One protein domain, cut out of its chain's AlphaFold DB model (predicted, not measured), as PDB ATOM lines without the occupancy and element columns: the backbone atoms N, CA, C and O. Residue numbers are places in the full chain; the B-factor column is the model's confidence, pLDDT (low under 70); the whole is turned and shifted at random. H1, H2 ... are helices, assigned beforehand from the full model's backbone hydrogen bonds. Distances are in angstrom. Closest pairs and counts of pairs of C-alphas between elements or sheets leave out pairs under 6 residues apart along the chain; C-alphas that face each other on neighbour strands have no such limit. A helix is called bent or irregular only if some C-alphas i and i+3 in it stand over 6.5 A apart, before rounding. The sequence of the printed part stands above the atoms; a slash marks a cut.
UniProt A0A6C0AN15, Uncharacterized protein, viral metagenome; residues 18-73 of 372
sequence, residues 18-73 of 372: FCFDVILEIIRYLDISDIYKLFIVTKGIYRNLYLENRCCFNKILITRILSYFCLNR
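What this domain is: This is residues 18 to 73 of the 372 residues of an uncharacterized protein of viral metagenome (UniProt A0A6C0AN15). Three helices run up and down in a small, loosely joined bundle, their centres at the corners of a triangle, with few C-alpha contacts between them. The longest helix, H3, runs along the long axis with a kink on its way, and the two shorter ones, H1 and H2, run beside it. The printed part has 56 residues with three named helices in the order H1, H2, H3 and no named strand, and its class is all helix. The whole is compact, with a radius of gyration of the C-alphas of 11.5 A, and elongated in outline, spanning 33 by 19 by 18 A.

Where its parts are: H1 is residues 18 to 29, and its first C-alpha, that of Phe 18, is at (274.963, 291.259, 455.978). It measures 18.2 A from first to last C-alpha. After a tight link of 2 residues comes H2, residues 32 to 42, 15.3 A long, beginning with C-alpha 32 at (267.753, 283.836, 475.911). A tight link of 4 residues leads to H3, residues 47 to 68, 27.5 A long, which ends with C-alpha 68 at (260.502, 279.060, 476.475). H3 is irregular: C-alphas 52 and 55 are 8.1 A apart, and it has a kink of 70 degrees near residue 54. Residues 69 to 73 follow with no named element.

How they stand to each other: H1, H2 and H3 form an up and down bundle, in which each helix runs against the one before it in the chain. H1 and H2 are close but not clearly touching; their closest C-alphas, those of Ile 27 and Ile 35, are 6.1 A apart. They run opposite ways at a shallow tilt of 30 degrees. H1 and H3 are also close but not clearly touching, with the closest C-alphas, those of Phe 20 and Leu 49, 7.6 A apart. These two run the same way at a shallow tilt of 21 degrees. H2 and H3 only just touch, with 3 pairs of C-alphas within 8 A, and H3 does so with residues 61 to 65 alone. Their closest C-alphas are those of Ile 32 and Arg 64, 7.0 A apart. They run opposite ways at a shallow tilt of 9 degrees and form a helical hairpin. In H2 every O i to N i+4 pair is within hydrogen-bond range; in H1 it is 7 of 8 pairs and in H3 16 of 18.

The domain as a whole: The two C-alphas farthest apart, those of Ile 45 and Arg 73, are 34.4 A apart. The printed part has no cut, and both links between helices are tight. The mean pLDDT of the printed part is 75.9; residues 18 to 20 and 42 to 53 are under 70, where the model's confidence is low.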
ATOM      1  N   PHE A  18     274.226 292.526 455.876       53.03
ATOM      2  CA  PHE A  18     274.963 291.259 455.978       53.03
ATOM      3  C   PHE A  18     275.333 290.899 457.429       53.03
ATOM      4  O   PHE A  18     275.216 289.748 457.844       53.03
ATOM      5  N   CYS A  19     275.732 291.887 458.237       64.88
ATOM      6  CA  CYS A  19     275.988 291.676 459.661       64.88
ATOM      7  C   CYS A  19     274.711 291.315 460.435       64.88
ATOM      8  O   CYS A  19     274.786 290.547 461.392       64.88
ATOM      9  N   PHE A  20     273.547 291.835 460.033       68.38
ATOM     10  CA  PHE A  20     272.276 291.493 460.668       68.38
ATOM     11  C   PHE A  20     271.869 290.038 460.390       68.38
ATOM     12  O   PHE A  20     271.508 289.340 461.334       68.38
ATOM     13  N   ASP A  21     272.019 289.547 459.158       70.62
ATOM     14  CA  ASP A  21     271.709 288.152 458.803       70.62
ATOM     15  C   ASP A  21     272.592 287.147 459.559       70.62
ATOM     16  O   ASP A  21     272.098 286.161 460.106       70.62
ATOM     17  N   VAL A  22     273.893 287.432 459.680       75.81
ATOM     18  CA  VAL A  22     274.820 286.609 460.477       75.81
ATOM     19  C   VAL A  22     274.421 286.603 461.955       75.81
ATOM     20  O   VAL A  22     274.426 285.552 462.595       75.81
ATOM     21  N   ILE A  23     274.032 287.759 462.506       76.06
ATOM     22  CA  ILE A  23     273.540 287.852 463.887       76.06
ATOM     23  C   ILE A  23     272.261 287.023 464.063       76.06
ATOM     24  O   ILE A  23     272.142 286.306 465.058       76.06
ATOM     25  N   LEU A  24     271.318 287.085 463.117       76.50
ATOM     26  CA  LEU A  24     270.097 286.280 463.158       76.50
ATOM     27  C   LEU A  24     270.400 284.781 463.159       76.50
ATOM     28  O   LEU A  24     269.763 284.049 463.918       76.50
ATOM     29  N   GLU A  25     271.373 284.336 462.364       82.50
ATOM     30  CA  GLU A  25     271.771 282.928 462.309       82.50
ATOM     31  C   GLU A  25     272.425 282.473 463.617       82.50
ATOM     32  O   GLU A  25     272.040 281.450 464.174       82.50
ATOM     33  N   ILE A  26     273.344 283.267 464.180       81.56
ATOM     34  CA  ILE A  26     273.993 282.961 465.468       81.56
ATOM     35  C   ILE A  26     272.953 282.851 466.587       81.56
ATOM     36  O   ILE A  26     272.966 281.902 467.372       81.56
ATOM     37  N   ILE A  27     272.013 283.798 466.643       82.38
ATOM     38  CA  ILE A  27     270.963 283.841 467.665       82.38
ATOM     39  C   ILE A  27     270.101 282.573 467.654       82.38
ATOM     40  O   ILE A  27     269.569 282.213 468.706       82.38
ATOM     41  N   ARG A  28     269.980 281.858 466.522       80.69
ATOM     42  CA  ARG A  28     269.229 280.591 466.451       80.69
ATOM     43  C   ARG A  28     269.738 279.543 467.442       80.69
ATOM     44  O   ARG A  28     268.914 278.814 467.992       80.69
ATOM     45  N   TYR A  29     271.034 279.533 467.734       83.75
ATOM     46  CA  TYR A  29     271.688 278.511 468.555       83.75
ATOM     47  C   TYR A  29     271.900 278.909 470.019       83.75
ATOM     48  O   TYR A  29     272.264 278.067 470.834       83.75
ATOM     49  N   LEU A  30     271.681 280.176 470.365       85.12
ATOM     50  CA  LEU A  30     271.918 280.697 471.712       85.12
ATOM     51  C   LEU A  30     270.681 280.558 472.600       85.12
ATOM     52  O   LEU A  30     269.564 280.526 472.093       85.12
ATOM     53  N   ASP A  31     270.842 280.521 473.921       83.94
ATOM     54  CA  ASP A  31     269.712 280.668 474.843       83.94
ATOM     55  C   ASP A  31     269.327 282.156 475.024       83.94
ATOM     56  O   ASP A  31     269.993 283.062 474.524       83.94
ATOM     57  N   ILE A  32     268.221 282.446 475.717       85.81
ATOM     58  CA  ILE A  32     267.753 283.836 475.911       85.81
ATOM     59  C   ILE A  32     268.801 284.691 476.649       85.81
ATOM     60  O   ILE A  32     268.960 285.874 476.344       85.81
ATOM     61  N   SER A  33     269.521 284.100 477.607       84.00
ATOM     62  CA  SER A  33     270.533 284.789 478.413       84.00
ATOM     63  C   SER A  33     271.739 285.180 477.562       84.00
ATOM     64  O   SER A  33     272.209 286.316 477.614       84.00
ATOM     65  N   ASP A  34     272.202 284.261 476.724       84.88
ATOM     66  CA  ASP A  34     273.362 284.419 475.866       84.88
ATOM     67  C   ASP A  34     273.072 285.347 474.690       84.88
ATOM     68  O   ASP A  34     273.930 286.152 474.335       84.88
ATOM     69  N   ILE A  35     271.842 285.352 474.162       82.44
ATOM     70  CA  ILE A  35     271.392 286.380 473.212       82.44
ATOM     71  C   ILE A  35     271.490 287.772 473.851       82.44
ATOM     72  O   ILE A  35     271.987 288.713 473.232       82.44
ATOM     73  N   TYR A  36     271.044 287.919 475.102       77.38
ATOM     74  CA  TYR A  36     271.094 289.203 475.800       77.38
ATOM     75  C   TYR A  36     272.535 289.655 476.078       77.38
ATOM     76  O   TYR A  36     272.881 290.813 475.833       77.38
ATOM     77  N   LYS A  37     273.406 288.739 476.522       80.50
ATOM     78  CA  LYS A  37     274.845 289.005 476.693       80.50
ATOM     79  C   LYS A  37     275.500 289.397 475.373       80.50
ATOM     80  O   LYS A  37     276.235 290.383 475.345       80.50
ATOM     81  N   LEU A  38     275.201 288.672 474.292       79.44
ATOM     82  CA  LEU A  38     275.687 288.985 472.953       79.44
ATOM     83  C   LEU A  38     275.317 290.423 472.599       79.44
ATOM     84  O   LEU A  38     276.204 291.182 472.228       79.44
ATOM     85  N   PHE A  39     274.063 290.838 472.803       74.44
ATOM     86  CA  PHE A  39     273.652 292.218 472.543       74.44
ATOM     87  C   PHE A  39     274.366 293.254 473.402       74.44
ATOM     88  O   PHE A  39     274.699 294.318 472.890       74.44
ATOM     89  N   ILE A  40     274.613 292.983 474.687       73.00
ATOM     90  CA  ILE A  40     275.353 293.912 475.555       73.00
ATOM     91  C   ILE A  40     276.782 294.094 475.043       73.00
ATOM     92  O   ILE A  40     277.230 295.230 474.876       73.00
ATOM     93  N   VAL A  41     277.473 292.988 474.767       72.88
ATOM     94  CA  VAL A  41     278.871 292.987 474.316       72.88
ATOM     95  C   VAL A  41     278.999 293.626 472.932       72.88
ATOM     96  O   VAL A  41     279.938 294.374 472.674       72.88
ATOM     97  N   THR A  42     278.029 293.403 472.044       69.31
ATOM     98  CA  THR A  42     278.071 293.912 470.668       69.31
ATOM     99  C   THR A  42     277.455 295.312 470.513       69.31
ATOM    100  O   THR A  42     277.613 295.936 469.460       69.31
ATOM    101  N   LYS A  43     276.834 295.873 471.567       66.69
ATOM    102  CA  LYS A  43     276.152 297.186 471.567       66.69
ATOM    103  C   LYS A  43     277.026 298.343 471.082       66.69
ATOM    104  O   LYS A  43     276.520 299.249 470.424       66.69
ATOM    105  N   GLY A  44     278.316 298.338 471.424       61.31
ATOM    106  CA  GLY A  44     279.267 299.381 471.021       61.31
ATOM    107  C   GLY A  44     279.666 299.301 469.545       61.31
ATOM    108  O   GLY A  44     279.790 300.331 468.888       61.31
ATOM    109  N   ILE A  45     279.800 298.083 469.016       61.41
ATOM    110  CA  ILE A  45     280.239 297.806 467.637       61.41
ATOM    111  C   ILE A  45     279.081 298.011 466.653       61.41
ATOM    112  O   ILE A  45     279.257 298.559 465.569       61.41
ATOM    113  N   TYR A  46     277.869 297.640 467.066       59.12
ATOM    114  CA  TYR A  46     276.678 297.633 466.221       59.12
ATOM    115  C   TYR A  46     275.631 298.645 466.681       59.12
ATOM    116  O   TYR A  46     274.440 298.446 466.462       59.12
ATOM    117  N   ARG A  47     276.046 299.750 467.315       60.06
ATOM    118  CA  ARG A  47     275.129 300.749 467.894       60.06
ATOM    119  C   ARG A  47     274.067 301.226 466.901       60.06
ATOM    120  O   ARG A  47     272.891 301.254 467.250       60.06
ATOM    121  N   ASN A  48     274.474 301.558 465.675       60.78
ATOM    122  CA  ASN A  48     273.550 302.006 464.628       60.78
ATOM    123  C   ASN A  48     272.638 300.864 464.175       60.78
ATOM    124  O   ASN A  48     271.432 301.039 464.134       60.78
ATOM    125  N   LEU A  49     273.191 299.665 463.980       61.31
ATOM    126  CA  LEU A  49     272.430 298.466 463.631       61.31
ATOM    127  C   LEU A  49     271.386 298.086 464.693       61.31
ATOM    128  O   LEU A  49     270.262 297.736 464.347       61.31
ATOM    129  N   TYR A  50     271.720 298.192 465.979       60.47
ATOM    130  CA  TYR A  50     270.798 297.941 467.084       60.47
ATOM    131  C   TYR A  50     269.722 299.021 467.187       60.47
ATOM    132  O   TYR A  50     268.556 298.690 467.361       60.47
ATOM    133  N   LEU A  51     270.081 300.305 467.085       64.94
ATOM    134  CA  LEU A  51     269.104 301.398 467.146       64.94
ATOM    135  C   LEU A  51     268.144 301.362 465.948       64.94
ATOM    136  O   LEU A  51     266.946 301.550 466.137       64.94
ATOM    137  N   GLU A  52     268.655 301.049 464.757       64.88
ATOM    138  CA  GLU A  52     267.877 300.920 463.519       64.88
ATOM    139  C   GLU A  52     266.997 299.654 463.511       64.88
ATOM    140  O   GLU A  52     265.887 299.693 462.986       64.88
ATOM    141  N   ASN A  53     267.428 298.552 464.149       67.75
ATOM    142  CA  ASN A  53     266.717 297.258 464.139       67.75
ATOM    143  C   ASN A  53     266.150 296.824 465.502       67.75
ATOM    144  O   ASN A  53     265.758 295.666 465.675       67.75
ATOM    145  N   ARG A  54     266.064 297.732 466.482       71.38
ATOM    146  CA  ARG A  54     265.621 297.435 467.860       71.38
ATOM    147  C   ARG A  54     264.289 296.688 467.895       71.38
ATOM    148  O   ARG A  54     264.118 295.750 468.669       71.38
ATOM    149  N   CYS A  55     263.362 297.077 467.025       70.88
ATOM    150  CA  CYS A  55     262.050 296.448 466.916       70.88
ATOM    151  C   CYS A  55     262.144 294.968 466.510       70.88
ATOM    152  O   CYS A  55     261.425 294.137 467.062       70.88
ATOM    153  N   CYS A  56     263.040 294.618 465.583       74.00
ATOM    154  CA  CYS A  56     263.247 293.238 465.146       74.00
ATOM    155  C   CYS A  56     263.840 292.384 466.272       74.00
ATOM    156  O   CYS A  56     263.346 291.291 466.545       74.00
ATOM    157  N   PHE A  57     264.839 292.910 466.986       75.25
ATOM    158  CA  PHE A  57     265.440 292.212 468.123       75.25
ATOM    159  C   PHE A  57     264.452 291.982 469.267       75.25
ATOM    160  O   PHE A  57     264.367 290.869 469.788       75.25
ATOM    161  N   ASN A  58     263.645 292.991 469.602       78.25
ATOM    162  CA  ASN A  58     262.589 292.847 470.601       78.25
ATOM    163  C   ASN A  58     261.597 291.744 470.207       78.25
ATOM    164  O   ASN A  58     261.253 290.918 471.047       78.25
ATOM    165  N   LYS A  59     261.179 291.675 468.935       79.44
ATOM    166  CA  LYS A  59     260.271 290.624 468.442       79.44
ATOM    167  C   LYS A  59     260.865 289.220 468.568       79.44
ATOM    168  O   LYS A  59     260.159 288.298 468.976       79.44
ATOM    169  N   ILE A  60     262.152 289.055 468.261       80.19
ATOM    170  CA  ILE A  60     262.850 287.766 468.395       80.19
ATOM    171  C   ILE A  60     262.907 287.335 469.860       80.19
ATOM    172  O   ILE A  60     262.560 286.197 470.178       80.19
ATOM    173  N   LEU A  61     263.303 288.245 470.755       83.31
ATOM    174  CA  LEU A  61     263.368 287.968 472.189       83.31
ATOM    175  C   LEU A  61     261.986 287.651 472.764       83.31
ATOM    176  O   LEU A  61     261.856 286.672 473.490       83.31
ATOM    177  N   ILE A  62     260.954 288.414 472.389       86.81
ATOM    178  CA  ILE A  62     259.572 288.132 472.792       86.81
ATOM    179  C   ILE A  62     259.180 286.716 472.369       86.81
ATOM    180  O   ILE A  62     258.800 285.911 473.214       86.81
ATOM    181  N   THR A  63     259.353 286.380 471.089       84.75
ATOM    182  CA  THR A  63     259.003 285.054 470.556       84.75
ATOM    183  C   THR A  63     259.729 283.943 471.310       84.75
ATOM    184  O   THR A  63     259.119 282.950 471.692       84.75
ATOM    185  N   ARG A  64     261.024 284.122 471.594       86.56
ATOM    186  CA  ARG A  64     261.812 283.122 472.322       86.56
ATOM    187  C   ARG A  64     261.374 282.940 473.765       86.56
ATOM    188  O   ARG A  64     261.296 281.799 474.207       86.56
ATOM    189  N   ILE A  65     261.084 284.019 474.489       89.06
ATOM    190  CA  ILE A  65     260.606 283.927 475.875       89.06
ATOM    191  C   ILE A  65     259.247 283.231 475.925       89.06
ATOM    192  O   ILE A  65     259.030 282.360 476.764       89.06
ATOM    193  N   LEU A  66     258.342 283.568 475.006       88.94
ATOM    194  CA  LEU A  66     257.044 282.908 474.914       88.94
ATOM    195  C   LEU A  66     257.206 281.408 474.650       88.94
ATOM    196  O   LEU A  66     256.680 280.597 475.409       88.94
ATOM    197  N   SER A  67     258.012 281.030 473.652       87.50
ATOM    198  CA  SER A  67     258.315 279.624 473.361       87.50
ATOM    199  C   SER A  67     258.998 278.915 474.532       87.50
ATOM    200  O   SER A  67     258.726 277.742 474.778       87.50
ATOM    201  N   TYR A  68     259.850 279.613 475.290       88.38
ATOM    202  CA  TYR A  68     260.502 279.060 476.475       88.38
ATOM    203  C   TYR A  68     259.482 278.606 477.523       88.38
ATOM    204  O   TYR A  68     259.624 277.520 478.073       88.38
ATOM    205  N   PHE A  69     258.422 279.378 477.748       88.06
ATOM    206  CA  PHE A  69     257.332 279.002 478.652       88.06
ATOM    207  C   PHE A  69     256.232 278.161 477.983       88.06
ATOM    208  O   PHE A  69     255.189 277.938 478.596       88.06
ATOM    209  N   CYS A  70     256.429 277.685 476.747       84.44
ATOM    210  CA  CYS A  70     255.419 276.979 475.947       84.44
ATOM    211  C   CYS A  70     254.136 277.808 475.708       84.44
ATOM    212  O   CYS A  70     253.025 277.278 475.709       84.44
ATOM    213  N   LEU A  71     254.278 279.124 475.539       85.00
ATOM    214  CA  LEU A  71     253.198 280.074 475.271       85.00
ATOM    215  C   LEU A  71     253.104 280.315 473.757       85.00
ATOM    216  O   LEU A  71     253.587 281.319 473.246       85.00
ATOM    217  N   ASN A  72     252.506 279.377 473.026       73.50
ATOM    218  CA  ASN A  72     252.598 279.344 471.559       73.50
ATOM    219  C   ASN A  72     251.585 280.244 470.822       73.50
ATOM    220  O   ASN A  72     251.518 280.204 469.593       73.50
ATOM    221  N   ARG A  73     250.775 281.046 471.529       77.69
ATOM    222  CA  ARG A  73     249.858 281.990 470.870       77.69
ATOM    223  C   ARG A  73     250.635 283.222 470.385       77.69
ATOM    224  O   ARG A  73     251.447 283.767 471.127       77.69
TER     225      ARG A  73